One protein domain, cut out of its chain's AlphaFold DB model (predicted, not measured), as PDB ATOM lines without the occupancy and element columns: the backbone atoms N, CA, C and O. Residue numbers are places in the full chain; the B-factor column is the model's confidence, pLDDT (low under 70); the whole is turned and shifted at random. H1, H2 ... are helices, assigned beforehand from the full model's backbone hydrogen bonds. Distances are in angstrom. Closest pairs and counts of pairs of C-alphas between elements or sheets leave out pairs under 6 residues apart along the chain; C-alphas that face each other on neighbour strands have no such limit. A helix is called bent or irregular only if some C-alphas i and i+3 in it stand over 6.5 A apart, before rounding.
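What this domain is: This is residues 6 to 65 and 75 to 96 of the 104 residues of an uncharacterized protein of Halomonas titanicae (UniProt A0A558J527). Three long helices, H1, H3 and H4, stand side by side as a bundle, their centres making a triangle, with H1 running opposite to the other two. The short helix H2 sits at one end of the bundle, and residues 50 to 65, with no named element, fold back along its length. The printed part has 82 residues, with four named helices in the order H1, H2, H3, H4 and no named strand; the class is all helix. The whole is compact, with a radius of gyration of the C-alphas of 12.4 A, and spans 37 by 25 by 18 A.

How they stand to each other: H1, residues 6 to 20, touches H4, residues 78 to 94, at a shallow tilt of 28 degrees, opposite ways; their closest C-alphas, those of Glu 9 and Leu 92, are 5.8 A apart. H2, residues 24 to 27, only just touches H4, with 3 pairs of C-alphas within 8 A, the closest being Arg 27 and Tyr 78 at 4.8 A. H3, residues 33 to 49, touches H1 with residues 42 to 46 alone, at a shallow tilt of 29 degrees, opposite ways; the closest C-alphas, those of Leu 8 and Ala 46, are 6.8 A apart. H3 touches H4 with residues 39 to 46 alone, at a shallow tilt of 14 degrees, the same way, closest at the C-alphas of Leu 43 and Val 88, 6.8 A. H2 and H3 are apart. H4, touching three helices, is the hub. Each O i to N i+4 pair is within hydrogen-bond range in H3 and H4, and 9 of 11 in H1; H2 is too short for such a pair.

Where its parts are: H1 begins at C-alpha 6 (12.509, -31.392, 22.915) and is 21.8 A long; it is irregular, but only just, with C-alphas 7 and 10 6.7 A apart. H3 is 24.7 A long. H4 is 24.1 A long and ends at C-alpha 94 (5.179, -28.961, 15.717).

The domain as a whole: The C-alphas farthest apart, those of Lys 25 and Glu 52, are 38.1 A apart. Residues 66 to 74 are not printed, and C-alphas 65 and 75 across the cut are 6.0 A apart. The links H1 to H2 and H2 to H3 are tight. No printed residue is under 70 in pLDDT.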
ATOM      1  N   GLU A   6      11.583 -30.307  23.276       92.44
ATOM      2  CA  GLU A   6      12.509 -31.392  22.915       92.44
ATOM      3  C   GLU A   6      12.726 -32.393  24.059       92.44
ATOM      4  O   GLU A   6      12.895 -33.590  23.833       92.44
ATOM      5  N   VAL A   7      12.701 -31.913  25.307       92.88
ATOM      6  CA  VAL A   7      12.852 -32.752  26.506       92.88
ATOM      7  C   VAL A   7      11.549 -33.485  26.846       92.88
ATOM      8  O   VAL A   7      11.577 -34.589  27.405       92.88
ATOM      9  N   LEU A   8      10.400 -32.877  26.542       95.06
ATOM     10  CA  LEU A   8       9.081 -33.402  26.903       95.06
ATOM     11  C   LEU A   8       8.475 -34.320  25.840       95.06
ATOM     12  O   LEU A   8       7.829 -35.301  26.211       95.06
ATOM     13  N   GLU A   9       8.701 -34.052  24.553       95.81
ATOM     14  CA  GLU A   9       8.218 -34.872  23.434       95.81
ATOM     15  C   GLU A   9       8.479 -36.372  23.644       95.81
ATOM     16  O   GLU A   9       7.498 -37.125  23.656       95.81
ATOM     17  N   PRO A  10       9.707 -36.838  23.955       95.50
ATOM     18  CA  PRO A  10       9.960 -38.269  24.097       95.50
ATOM     19  C   PRO A  10       9.245 -38.877  25.312       95.50
ATOM     20  O   PRO A  10       8.884 -40.058  25.295       95.50
ATOM     21  N   GLN A  11       8.998 -38.089  26.366       95.38
ATOM     22  CA  GLN A  11       8.259 -38.540  27.551       95.38
ATOM     23  C   GLN A  11       6.768 -38.722  27.241       95.38
ATOM     24  O   GLN A  11       6.158 -39.723  27.638       95.38
ATOM     25  N   VAL A  12       6.181 -37.781  26.496       96.69
ATOM     26  CA  VAL A  12       4.787 -37.876  26.044       96.69
ATOM     27  C   VAL A  12       4.644 -39.013  25.029       96.69
ATOM     28  O   VAL A  12       3.749 -39.848  25.175       96.69
ATOM     29  N   ALA A  13       5.574 -39.140  24.078       96.56
ATOM     30  CA  ALA A  13       5.599 -40.217  23.090       96.56
ATOM     31  C   ALA A  13       5.698 -41.608  23.737       96.56
ATOM     32  O   ALA A  13       5.006 -42.544  23.329       96.56
ATOM     33  N   ALA A  14       6.522 -41.766  24.777       96.19
ATOM     34  CA  ALA A  14       6.606 -43.017  25.528       96.19
ATOM     35  C   ALA A  14       5.274 -43.375  26.209       96.19
ATOM     36  O   ALA A  14       4.879 -44.545  26.211       96.19
ATOM     37  N   SER A  15       4.563 -42.375  26.735       94.88
ATOM     38  CA  SER A  15       3.250 -42.553  27.367       94.88
ATOM     39  C   SER A  15       2.183 -42.972  26.350       94.88
ATOM     40  O   SER A  15       1.431 -43.914  26.606       94.88
ATOM     41  N   VAL A  16       2.173 -42.355  25.161       96.38
ATOM     42  CA  VAL A  16       1.323 -42.759  24.024       96.38
ATOM     43  C   VAL A  16       1.580 -44.225  23.660       96.38
ATOM     44  O   VAL A  16       0.669 -45.051  23.730       96.38
ATOM     45  N   ARG A  17       2.842 -44.590  23.398       96.12
ATOM     46  CA  ARG A  17       3.236 -45.966  23.038       96.12
ATOM     47  C   ARG A  17       2.886 -46.996  24.110       96.12
ATOM     48  O   ARG A  17       2.675 -48.166  23.797       96.12
ATOM     49  N   ALA A  18       2.867 -46.611  25.384       93.56
ATOM     50  CA  ALA A  18       2.450 -47.505  26.460       93.56
ATOM     51  C   ALA A  18       0.951 -47.840  26.365       93.56
ATOM     52  O   ALA A  18       0.580 -49.004  26.512       93.56
ATOM     53  N   LEU A  19       0.103 -46.854  26.057       92.94
ATOM     54  CA  LEU A  19      -1.343 -47.049  25.893       92.94
ATOM     55  C   LEU A  19      -1.693 -47.815  24.609       92.94
ATOM     56  O   LEU A  19      -2.656 -48.588  24.587       92.94
ATOM     57  N   GLU A  20      -0.878 -47.688  23.563       93.69
ATOM     58  CA  GLU A  20      -1.023 -48.467  22.329       93.69
ATOM     59  C   GLU A  20      -0.819 -49.979  22.536       93.69
ATOM     60  O   GLU A  20      -1.335 -50.783  21.761       93.69
ATOM     61  N   LYS A  21      -0.140 -50.397  23.610       93.62
ATOM     62  CA  LYS A  21       0.032 -51.823  23.945       93.62
ATOM     63  C   LYS A  21      -1.205 -52.452  24.586       93.62
ATOM     64  O   LYS A  21      -1.292 -53.676  24.642       93.62
ATOM     65  N   LEU A  22      -2.147 -51.642  25.070       92.06
ATOM     66  CA  LEU A  22      -3.402 -52.131  25.638       92.06
ATOM     67  C   LEU A  22      -4.307 -52.680  24.532       92.06
ATOM     68  O   LEU A  22      -4.409 -52.087  23.453       92.06
ATOM     69  N   SER A  23      -5.013 -53.775  24.812       93.00
ATOM     70  CA  SER A  23      -6.065 -54.277  23.924       93.00
ATOM     71  C   SER A  23      -7.258 -53.315  23.865       93.00
ATOM     72  O   SER A  23      -7.478 -52.520  24.780       93.00
ATOM     73  N   ALA A  24      -8.089 -53.418  22.821       88.12
ATOM     74  CA  ALA A  24      -9.282 -52.575  22.674       88.12
ATOM     75  C   ALA A  24     -10.187 -52.612  23.924       88.12
ATOM     76  O   ALA A  24     -10.577 -51.569  24.440       88.12
ATOM     77  N   LYS A  25     -10.416 -53.809  24.480       88.56
ATOM     78  CA  LYS A  25     -11.230 -54.014  25.688       88.56
ATOM     79  C   LYS A  25     -10.618 -53.392  26.947       88.56
ATOM     80  O   LYS A  25     -11.335 -53.028  27.875       88.56
ATOM     81  N   GLU A  26      -9.294 -53.314  27.037       91.00
ATOM     82  CA  GLU A  26      -8.630 -52.662  28.168       91.00
ATOM     83  C   GLU A  26      -8.718 -51.145  28.069       91.00
ATOM     84  O   GLU A  26      -8.879 -50.490  29.096       91.00
ATOM     85  N   ARG A  27      -8.682 -50.593  26.850       88.19
ATOM     86  CA  ARG A  27      -8.728 -49.143  26.640       88.19
ATOM     87  C   ARG A  27     -10.071 -48.508  27.025       88.19
ATOM     88  O   ARG A  27     -10.115 -47.342  27.397       88.19
ATOM     89  N   GLU A  28     -11.158 -49.270  26.994       91.12
ATOM     90  CA  GLU A  28     -12.485 -48.797  27.423       91.12
ATOM     91  C   GLU A  28     -12.603 -48.616  28.948       91.12
ATOM     92  O   GLU A  28     -13.560 -48.015  29.438       91.12
ATOM     93  N   LYS A  29     -11.643 -49.128  29.728       92.94
ATOM     94  CA  LYS A  29     -11.672 -49.031  31.190       92.94
ATOM     95  C   LYS A  29     -11.222 -47.652  31.671       92.94
ATOM     96  O   LYS A  29     -10.390 -46.991  31.051       92.94
ATOM     97  N   LYS A  30     -11.725 -47.263  32.844       91.44
ATOM     98  CA  LYS A  30     -11.210 -46.111  33.589       91.44
ATOM     99  C   LYS A  30      -9.929 -46.498  34.337       91.44
ATOM    100  O   LYS A  30      -9.973 -47.445  35.130       91.44
ATOM    101  N   PRO A  31      -8.801 -45.801  34.115       93.12
ATOM    102  CA  PRO A  31      -7.606 -46.004  34.911       93.12
ATOM    103  C   PRO A  31      -7.797 -45.579  36.365       93.12
ATOM    104  O   PRO A  31      -8.755 -44.896  36.738       93.12
ATOM    105  N   ASN A  32      -6.819 -45.939  37.188       93.56
ATOM    106  CA  ASN A  32      -6.661 -45.363  38.516       93.56
ATOM    107  C   ASN A  32      -6.350 -43.863  38.436       93.56
ATOM    108  O   ASN A  32      -5.751 -43.384  37.473       93.56
ATOM    109  N   ALA A  33      -6.682 -43.145  39.504       92.75
ATOM    110  CA  ALA A  33      -6.475 -41.706  39.641       92.75
ATOM    111  C   ALA A  33      -5.051 -41.215  39.311       92.75
ATOM    112  O   ALA A  33      -4.905 -40.121  38.773       92.75
ATOM    113  N   HIS A  34      -4.013 -42.019  39.567       92.00
ATOM    114  CA  HIS A  34      -2.631 -41.616  39.280       92.00
ATOM    115  C   HIS A  34      -2.377 -41.360  37.784       92.00
ATOM    116  O   HIS A  34      -1.536 -40.539  37.450       92.00
ATOM    117  N   PHE A  35      -3.121 -42.001  36.872       93.12
ATOM    118  CA  PHE A  35      -2.990 -41.720  35.436       93.12
ATOM    119  C   PHE A  35      -3.437 -40.300  35.090       93.12
ATOM    120  O   PHE A  35      -2.833 -39.672  34.225       93.12
ATOM    121  N   ALA A  36      -4.479 -39.793  35.759       94.31
ATOM    122  CA  ALA A  36      -4.905 -38.408  35.594       94.31
ATOM    123  C   ALA A  36      -3.827 -37.448  36.111       94.31
ATOM    124  O   ALA A  36      -3.522 -36.461  35.450       94.31
ATOM    125  N   ASP A  37      -3.205 -37.772  37.249       95.00
ATOM    126  CA  ASP A  37      -2.107 -36.982  37.814       95.00
ATOM    127  C   ASP A  37      -0.889 -36.946  36.881       95.00
ATOM    128  O   ASP A  37      -0.355 -35.872  36.605       95.00
ATOM    129  N   ASP A  38      -0.491 -38.097  36.339       95.00
ATOM    130  CA  ASP A  38       0.629 -38.200  35.403       95.00
ATOM    131  C   ASP A  38       0.358 -37.438  34.100       95.00
ATOM    132  O   ASP A  38       1.218 -36.683  33.636       95.00
ATOM    133  N   TYR A  39      -0.843 -37.581  33.532       97.12
ATOM    134  CA  TYR A  39      -1.260 -36.834  32.347       97.12
ATOM    135  C   TYR A  39      -1.281 -35.319  32.603       97.12
ATOM    136  O   TYR A  39      -0.654 -34.571  31.854       97.12
ATOM    137  N   ASN A  40      -1.940 -34.857  33.672       97.62
ATOM    138  CA  ASN A  40      -2.043 -33.429  33.989       97.62
ATOM    139  C   ASN A  40      -0.663 -32.820  34.270       97.62
ATOM    140  O   ASN A  40      -0.396 -31.684  33.880       97.62
ATOM    141  N   ARG A  41       0.246 -33.585  34.889       97.31
ATOM    142  CA  ARG A  41       1.643 -33.179  35.068       97.31
ATOM    143  C   ARG A  41       2.336 -32.959  33.724       97.31
ATOM    144  O   ARG A  41       2.957 -31.917  33.540       97.31
ATOM    145  N   LEU A  42       2.236 -33.908  32.791       96.75
ATOM    146  CA  LEU A  42       2.835 -33.774  31.455       96.75
ATOM    147  C   LEU A  42       2.226 -32.609  30.668       96.75
ATOM    148  O   LEU A  42       2.962 -31.845  30.050       96.75
ATOM    149  N   LEU A  43       0.905 -32.440  30.734       97.94
ATOM    150  CA  LEU A  43       0.196 -31.327  30.109       97.94
ATOM    151  C   LEU A  43       0.684 -29.973  30.639       97.94
ATOM    152  O   LEU A  43       0.935 -29.062  29.854       97.94
ATOM    153  N   ASN A  44       0.823 -29.830  31.957       97.25
ATOM    154  CA  ASN A  44       1.272 -28.577  32.563       97.25
ATOM    155  C   ASN A  44       2.725 -28.265  32.211       97.25
ATOM    156  O   ASN A  44       3.011 -27.144  31.804       97.25
ATOM    157  N   LEU A  45       3.607 -29.267  32.236       96.75
ATOM    158  CA  LEU A  45       4.983 -29.101  31.766       96.75
ATOM    159  C   LEU A  45       5.037 -28.698  30.286       96.75
ATOM    160  O   LEU A  45       5.825 -27.836  29.917       96.75
ATOM    161  N   ALA A  46       4.182 -29.274  29.436       96.69
ATOM    162  CA  ALA A  46       4.128 -28.918  28.020       96.69
ATOM    163  C   ALA A  46       3.643 -27.474  27.797       96.69
ATOM    164  O   ALA A  46       4.214 -26.757  26.980       96.69
ATOM    165  N   LYS A  47       2.643 -27.018  28.565       96.75
ATOM    166  CA  LYS A  47       2.190 -25.614  28.564       96.75
ATOM    167  C   LYS A  47       3.284 -24.656  29.050       96.75
ATOM    168  O   LYS A  47       3.372 -23.541  28.549       96.75
ATOM    169  N   GLU A  48       4.087 -25.070  30.030       95.75
ATOM    170  CA  GLU A  48       5.234 -24.297  30.526       95.75
ATOM    171  C   GLU A  48       6.373 -24.229  29.501       95.75
ATOM    172  O   GLU A  48       7.021 -23.191  29.397       95.75
ATOM    173  N   ALA A  49       6.591 -25.300  28.731       95.31
ATOM    174  CA  ALA A  49       7.600 -25.354  27.676       95.31
ATOM    175  C   ALA A  49       7.264 -24.476  26.460       95.31
ATOM    176  O   ALA A  49       8.174 -24.034  25.769       95.31
ATOM    177  N   LEU A  50       5.971 -24.269  26.186       95.38
ATOM    178  CA  LEU A  50       5.459 -23.558  25.009       95.38
ATOM    179  C   LEU A  50       4.412 -22.499  25.412       95.38
ATOM    180  O   LEU A  50       3.227 -22.621  25.067       95.38
ATOM    181  N   PRO A  51       4.799 -21.469  26.191       95.00
ATOM    182  CA  PRO A  51       3.871 -20.467  26.719       95.00
ATOM    183  C   PRO A  51       3.191 -19.617  25.630       95.00
ATOM    184  O   PRO A  51       2.139 -19.021  25.877       95.00
ATOM    185  N   GLU A  52       3.772 -19.551  24.433       93.94
ATOM    186  CA  GLU A  52       3.243 -18.857  23.258       93.94
ATOM    187  C   GLU A  52       2.083 -19.595  22.573       93.94
ATOM    188  O   GLU A  52       1.282 -18.964  21.874       93.94
ATOM    189  N   VAL A  53       1.938 -20.908  22.790       95.25
ATOM    190  CA  VAL A  53       0.852 -21.694  22.194       95.25
ATOM    191  C   VAL A  53      -0.482 -21.332  22.865       95.25
ATOM    192  O   VAL A  53      -0.633 -21.483  24.083       95.25
ATOM    193  N   PRO A  54      -1.512 -20.905  22.102       95.56
ATOM    194  CA  PRO A  54      -2.795 -20.513  22.671       95.56
ATOM    195  C   PRO A  54      -3.426 -21.597  23.554       95.56
ATOM    196  O   PRO A  54      -3.624 -22.730  23.121       95.56
ATOM    197  N   ARG A  55      -3.862 -21.216  24.766       92.25
ATOM    198  CA  ARG A  55      -4.445 -22.133  25.771       92.25
ATOM    199  C   ARG A  55      -5.553 -23.046  25.236       92.25
ATOM    200  O   ARG A  55      -5.633 -24.195  25.639       92.25
ATOM    201  N   LYS A  56      -6.371 -22.548  24.305       95.06
ATOM    202  CA  LYS A  56      -7.481 -23.288  23.678       95.06
ATOM    203  C   LYS A  56      -7.056 -24.465  22.788       95.06
ATOM    204  O   LYS A  56      -7.914 -25.235  22.382       95.06
ATOM    205  N   LEU A  57      -5.781 -24.541  22.400       95.06
ATOM    206  CA  LEU A  57      -5.258 -25.640  21.585       95.06
ATOM    207  C   LEU A  57      -4.856 -26.841  22.437       95.06
ATOM    208  O   LEU A  57      -4.740 -27.944  21.909       95.06
ATOM    209  N   TRP A  58      -4.655 -26.638  23.737       96.94
ATOM    210  CA  TRP A  58      -4.303 -27.700  24.663       96.94
ATOM    211  C   TRP A  58      -5.547 -28.505  25.057       96.94
ATOM    212  O   TRP A  58      -6.615 -27.912  25.232       96.94
ATOM    213  N   PRO A  59      -5.430 -29.833  25.222       96.94
ATOM    214  CA  PRO A  59      -6.518 -30.636  25.761       96.94
ATOM    215  C   PRO A  59      -6.816 -30.262  27.220       96.94
ATOM    216  O   PRO A  59      -5.993 -29.655  27.915       96.94
ATOM    217  N   GLU A  60      -8.013 -30.620  27.681       94.56
ATOM    218  CA  GLU A  60      -8.451 -30.350  29.051       94.56
ATOM    219  C   GLU A  60      -7.716 -31.225  30.073       94.56
ATOM    220  O   GLU A  60      -7.211 -32.308  29.762       94.56
ATOM    221  N   GLU A  61      -7.651 -30.747  31.314       96.50
ATOM    222  CA  GLU A  61      -7.160 -31.545  32.435       96.50
ATOM    223  C   GLU A  61      -8.155 -32.657  32.769       96.50
ATOM    224  O   GLU A  61      -9.371 -32.469  32.742       96.50
ATOM    225  N   VAL A  62      -7.635 -33.831  33.115       96.19
ATOM    226  CA  VAL A  62      -8.461 -34.973  33.495       96.19
ATOM    227  C   VAL A  62      -8.759 -34.888  34.986       96.19
ATOM    228  O   VAL A  62      -7.851 -34.878  35.820       96.19
ATOM    229  N   GLY A  63     -10.047 -34.837  35.316       94.62
ATOM    230  CA  GLY A  63     -10.528 -34.909  36.689       94.62
ATOM    231  C   GLY A  63     -10.326 -36.288  37.322       94.62
ATOM    232  O   GLY A  63      -9.941 -37.269  36.675       94.62
ATOM    233  N   LYS A  64     -10.590 -36.362  38.625       93.81
ATOM    234  CA  LYS A  64     -10.506 -37.595  39.408       93.81
ATOM    235  C   LYS A  64     -11.779 -37.760  40.220       93.81
ATOM    236  O   LYS A  64     -12.154 -36.861  40.975       93.81
ATOM    237  N   THR A  65     -12.355 -38.953  40.174       89.94
ATOM    238  CA  THR A  65     -13.447 -39.348  41.058       89.94
ATOM    239  C   THR A  65     -12.858 -40.029  42.291       89.94
ATOM    240  O   THR A  65     -12.147 -41.032  42.185       89.94
ATOM    241  N   ASP A  75     -11.452 -39.573  35.695       94.00
ATOM    242  CA  ASP A  75     -12.785 -39.342  35.133       94.00
ATOM    243  C   ASP A  75     -12.864 -39.797  33.673       94.00
ATOM    244  O   ASP A  75     -13.901 -40.330  33.263       94.00
ATOM    245  N   ALA A  76     -11.744 -39.677  32.955       94.44
ATOM    246  CA  ALA A  76     -11.541 -40.142  31.589       94.44
ATOM    247  C   ALA A  76     -11.096 -41.616  31.532       94.44
ATOM    248  O   ALA A  76     -10.405 -42.106  32.426       94.44
ATOM    249  N   ASN A  77     -11.462 -42.323  30.465       94.75
ATOM    250  CA  ASN A  77     -10.967 -43.664  30.154       94.75
ATOM    251  C   ASN A  77      -9.600 -43.623  29.435       94.75
ATOM    252  O   ASN A  77      -9.087 -42.560  29.078       94.75
ATOM    253  N   TYR A  78      -8.986 -44.790  29.211       94.56
ATOM    254  CA  TYR A  78      -7.691 -44.850  28.522       94.56
ATOM    255  C   TYR A  78      -7.748 -44.377  27.059       94.56
ATOM    256  O   TYR A  78      -6.741 -43.865  26.578       94.56
ATOM    257  N   VAL A  79      -8.872 -44.527  26.345       94.94
ATOM    258  CA  VAL A  79      -9.025 -44.004  24.969       94.94
ATOM    259  C   VAL A  79      -8.953 -42.478  24.958       94.94
ATOM    260  O   VAL A  79      -8.227 -41.907  24.149       94.94
ATOM    261  N   GLU A  80      -9.669 -41.826  25.869       95.50
ATOM    262  CA  GLU A  80      -9.695 -40.369  26.007       95.50
ATOM    263  C   GLU A  80      -8.311 -39.841  26.392       95.50
ATOM    264  O   GLU A  80      -7.763 -38.990  25.695       95.50
ATOM    265  N   ILE A  81      -7.684 -40.425  27.420       95.75
ATOM    266  CA  ILE A  81      -6.324 -40.052  27.846       95.75
ATOM    267  C   ILE A  81      -5.314 -40.262  26.712       95.75
ATOM    268  O   ILE A  81      -4.443 -39.421  26.496       95.75
ATOM    269  N   HIS A  82      -5.435 -41.350  25.947       95.94
ATOM    270  CA  HIS A  82      -4.591 -41.594  24.779       95.94
ATOM    271  C   HIS A  82      -4.781 -40.518  23.703       95.94
ATOM    272  O   HIS A  82      -3.799 -40.025  23.150       95.94
ATOM    273  N   SER A  83      -6.023 -40.122  23.420       96.62
ATOM    274  CA  SER A  83      -6.317 -39.039  22.480       96.62
ATOM    275  C   SER A  83      -5.709 -37.713  22.946       96.62
ATOM    276  O   SER A  83      -5.085 -37.011  22.153       96.62
ATOM    277  N   TYR A  84      -5.831 -37.391  24.235       97.75
ATOM    278  CA  TYR A  84      -5.266 -36.167  24.802       97.75
ATOM    279  C   TYR A  84      -3.738 -36.161  24.750       97.75
ATOM    280  O   TYR A  84      -3.143 -35.171  24.331       97.75
ATOM    281  N   LEU A  85      -3.087 -37.275  25.093       97.56
ATOM    282  CA  LEU A  85      -1.633 -37.406  24.983       97.56
ATOM    283  C   LEU A  85      -1.147 -37.263  23.535       97.56
ATOM    284  O   LEU A  85      -0.131 -36.613  23.311       97.56
ATOM    285  N   ASN A  86      -1.876 -37.799  22.553       97.56
ATOM    286  CA  ASN A  86      -1.551 -37.596  21.138       97.56
ATOM    287  C   ASN A  86      -1.677 -36.127  20.714       97.56
ATOM    288  O   ASN A  86      -0.855 -35.642  19.942       97.56
ATOM    289  N   GLN A  87      -2.669 -35.399  21.231       97.81
ATOM    290  CA  GLN A  87      -2.800 -33.966  20.970       97.81
ATOM    291  C   GLN A  87      -1.640 -33.171  21.584       97.81
ATOM    292  O   GLN A  87      -1.063 -32.326  20.904       97.81
ATOM    293  N   VAL A  88      -1.258 -33.470  22.833       97.62
ATOM    294  CA  VAL A  88      -0.069 -32.873  23.469       97.62
ATOM    295  C   VAL A  88       1.183 -33.170  22.647       97.62
ATOM    296  O   VAL A  88       1.957 -32.259  22.366       97.62
ATOM    297  N   LEU A  89       1.359 -34.423  22.219       97.50
ATOM    298  CA  LEU A  89       2.497 -34.844  21.411       97.50
ATOM    299  C   LEU A  89       2.568 -34.073  20.091       97.50
ATOM    300  O   LEU A  89       3.614 -33.533  19.758       97.50
ATOM    301  N   ALA A  90       1.446 -33.953  19.381       96.81
ATOM    302  CA  ALA A  90       1.382 -33.220  18.121       96.81
ATOM    303  C   ALA A  90       1.759 -31.738  18.282       96.81
ATOM    304  O   ALA A  90       2.470 -31.203  17.434       96.81
ATOM    305  N   ILE A  91       1.317 -31.084  19.363       96.56
ATOM    306  CA  ILE A  91       1.687 -29.691  19.664       96.56
ATOM    307  C   ILE A  91       3.189 -29.589  19.932       96.56
ATOM    308  O   ILE A  91       3.845 -28.724  19.357       96.56
ATOM    309  N   LEU A  92       3.747 -30.477  20.758       95.69
ATOM    310  CA  LEU A  92       5.181 -30.492  21.048       95.69
ATOM    311  C   LEU A  92       6.003 -30.696  19.770       95.69
ATOM    312  O   LEU A  92       6.880 -29.889  19.484       95.69
ATOM    313  N   SER A  93       5.680 -31.708  18.961       94.44
ATOM    314  CA  SER A  93       6.418 -32.018  17.730       94.44
ATOM    315  C   SER A  93       6.365 -30.900  16.684       94.44
ATOM    316  O   SER A  93       7.314 -30.743  15.927       94.44
ATOM    317  N   GLN A  94       5.283 -30.114  16.626       92.81
ATOM    318  CA  GLN A  94       5.179 -28.961  15.717       92.81
ATOM    319  C   GLN A  94       6.078 -27.786  16.120       92.81
ATOM    320  O   GLN A  94       6.354 -26.931  15.284       92.81
ATOM    321  N   ASN A  95       6.509 -27.738  17.382       90.31
ATOM    322  CA  ASN A  95       7.334 -26.663  17.937       90.31
ATOM    323  C   ASN A  95       8.766 -27.129  18.248       90.31
ATOM    324  O   ASN A  95       9.494 -26.457  18.972       90.31
ATOM    325  N   ILE A  96       9.170 -28.279  17.707       88.44
ATOM    326  CA  ILE A  96      10.566 -28.708  17.664       88.44
ATOM    327  C   ILE A  96      11.091 -28.353  16.279       88.44
ATOM    328  O   ILE A  96      10.493 -28.738  15.270       88.44
TER     329      ILE A  96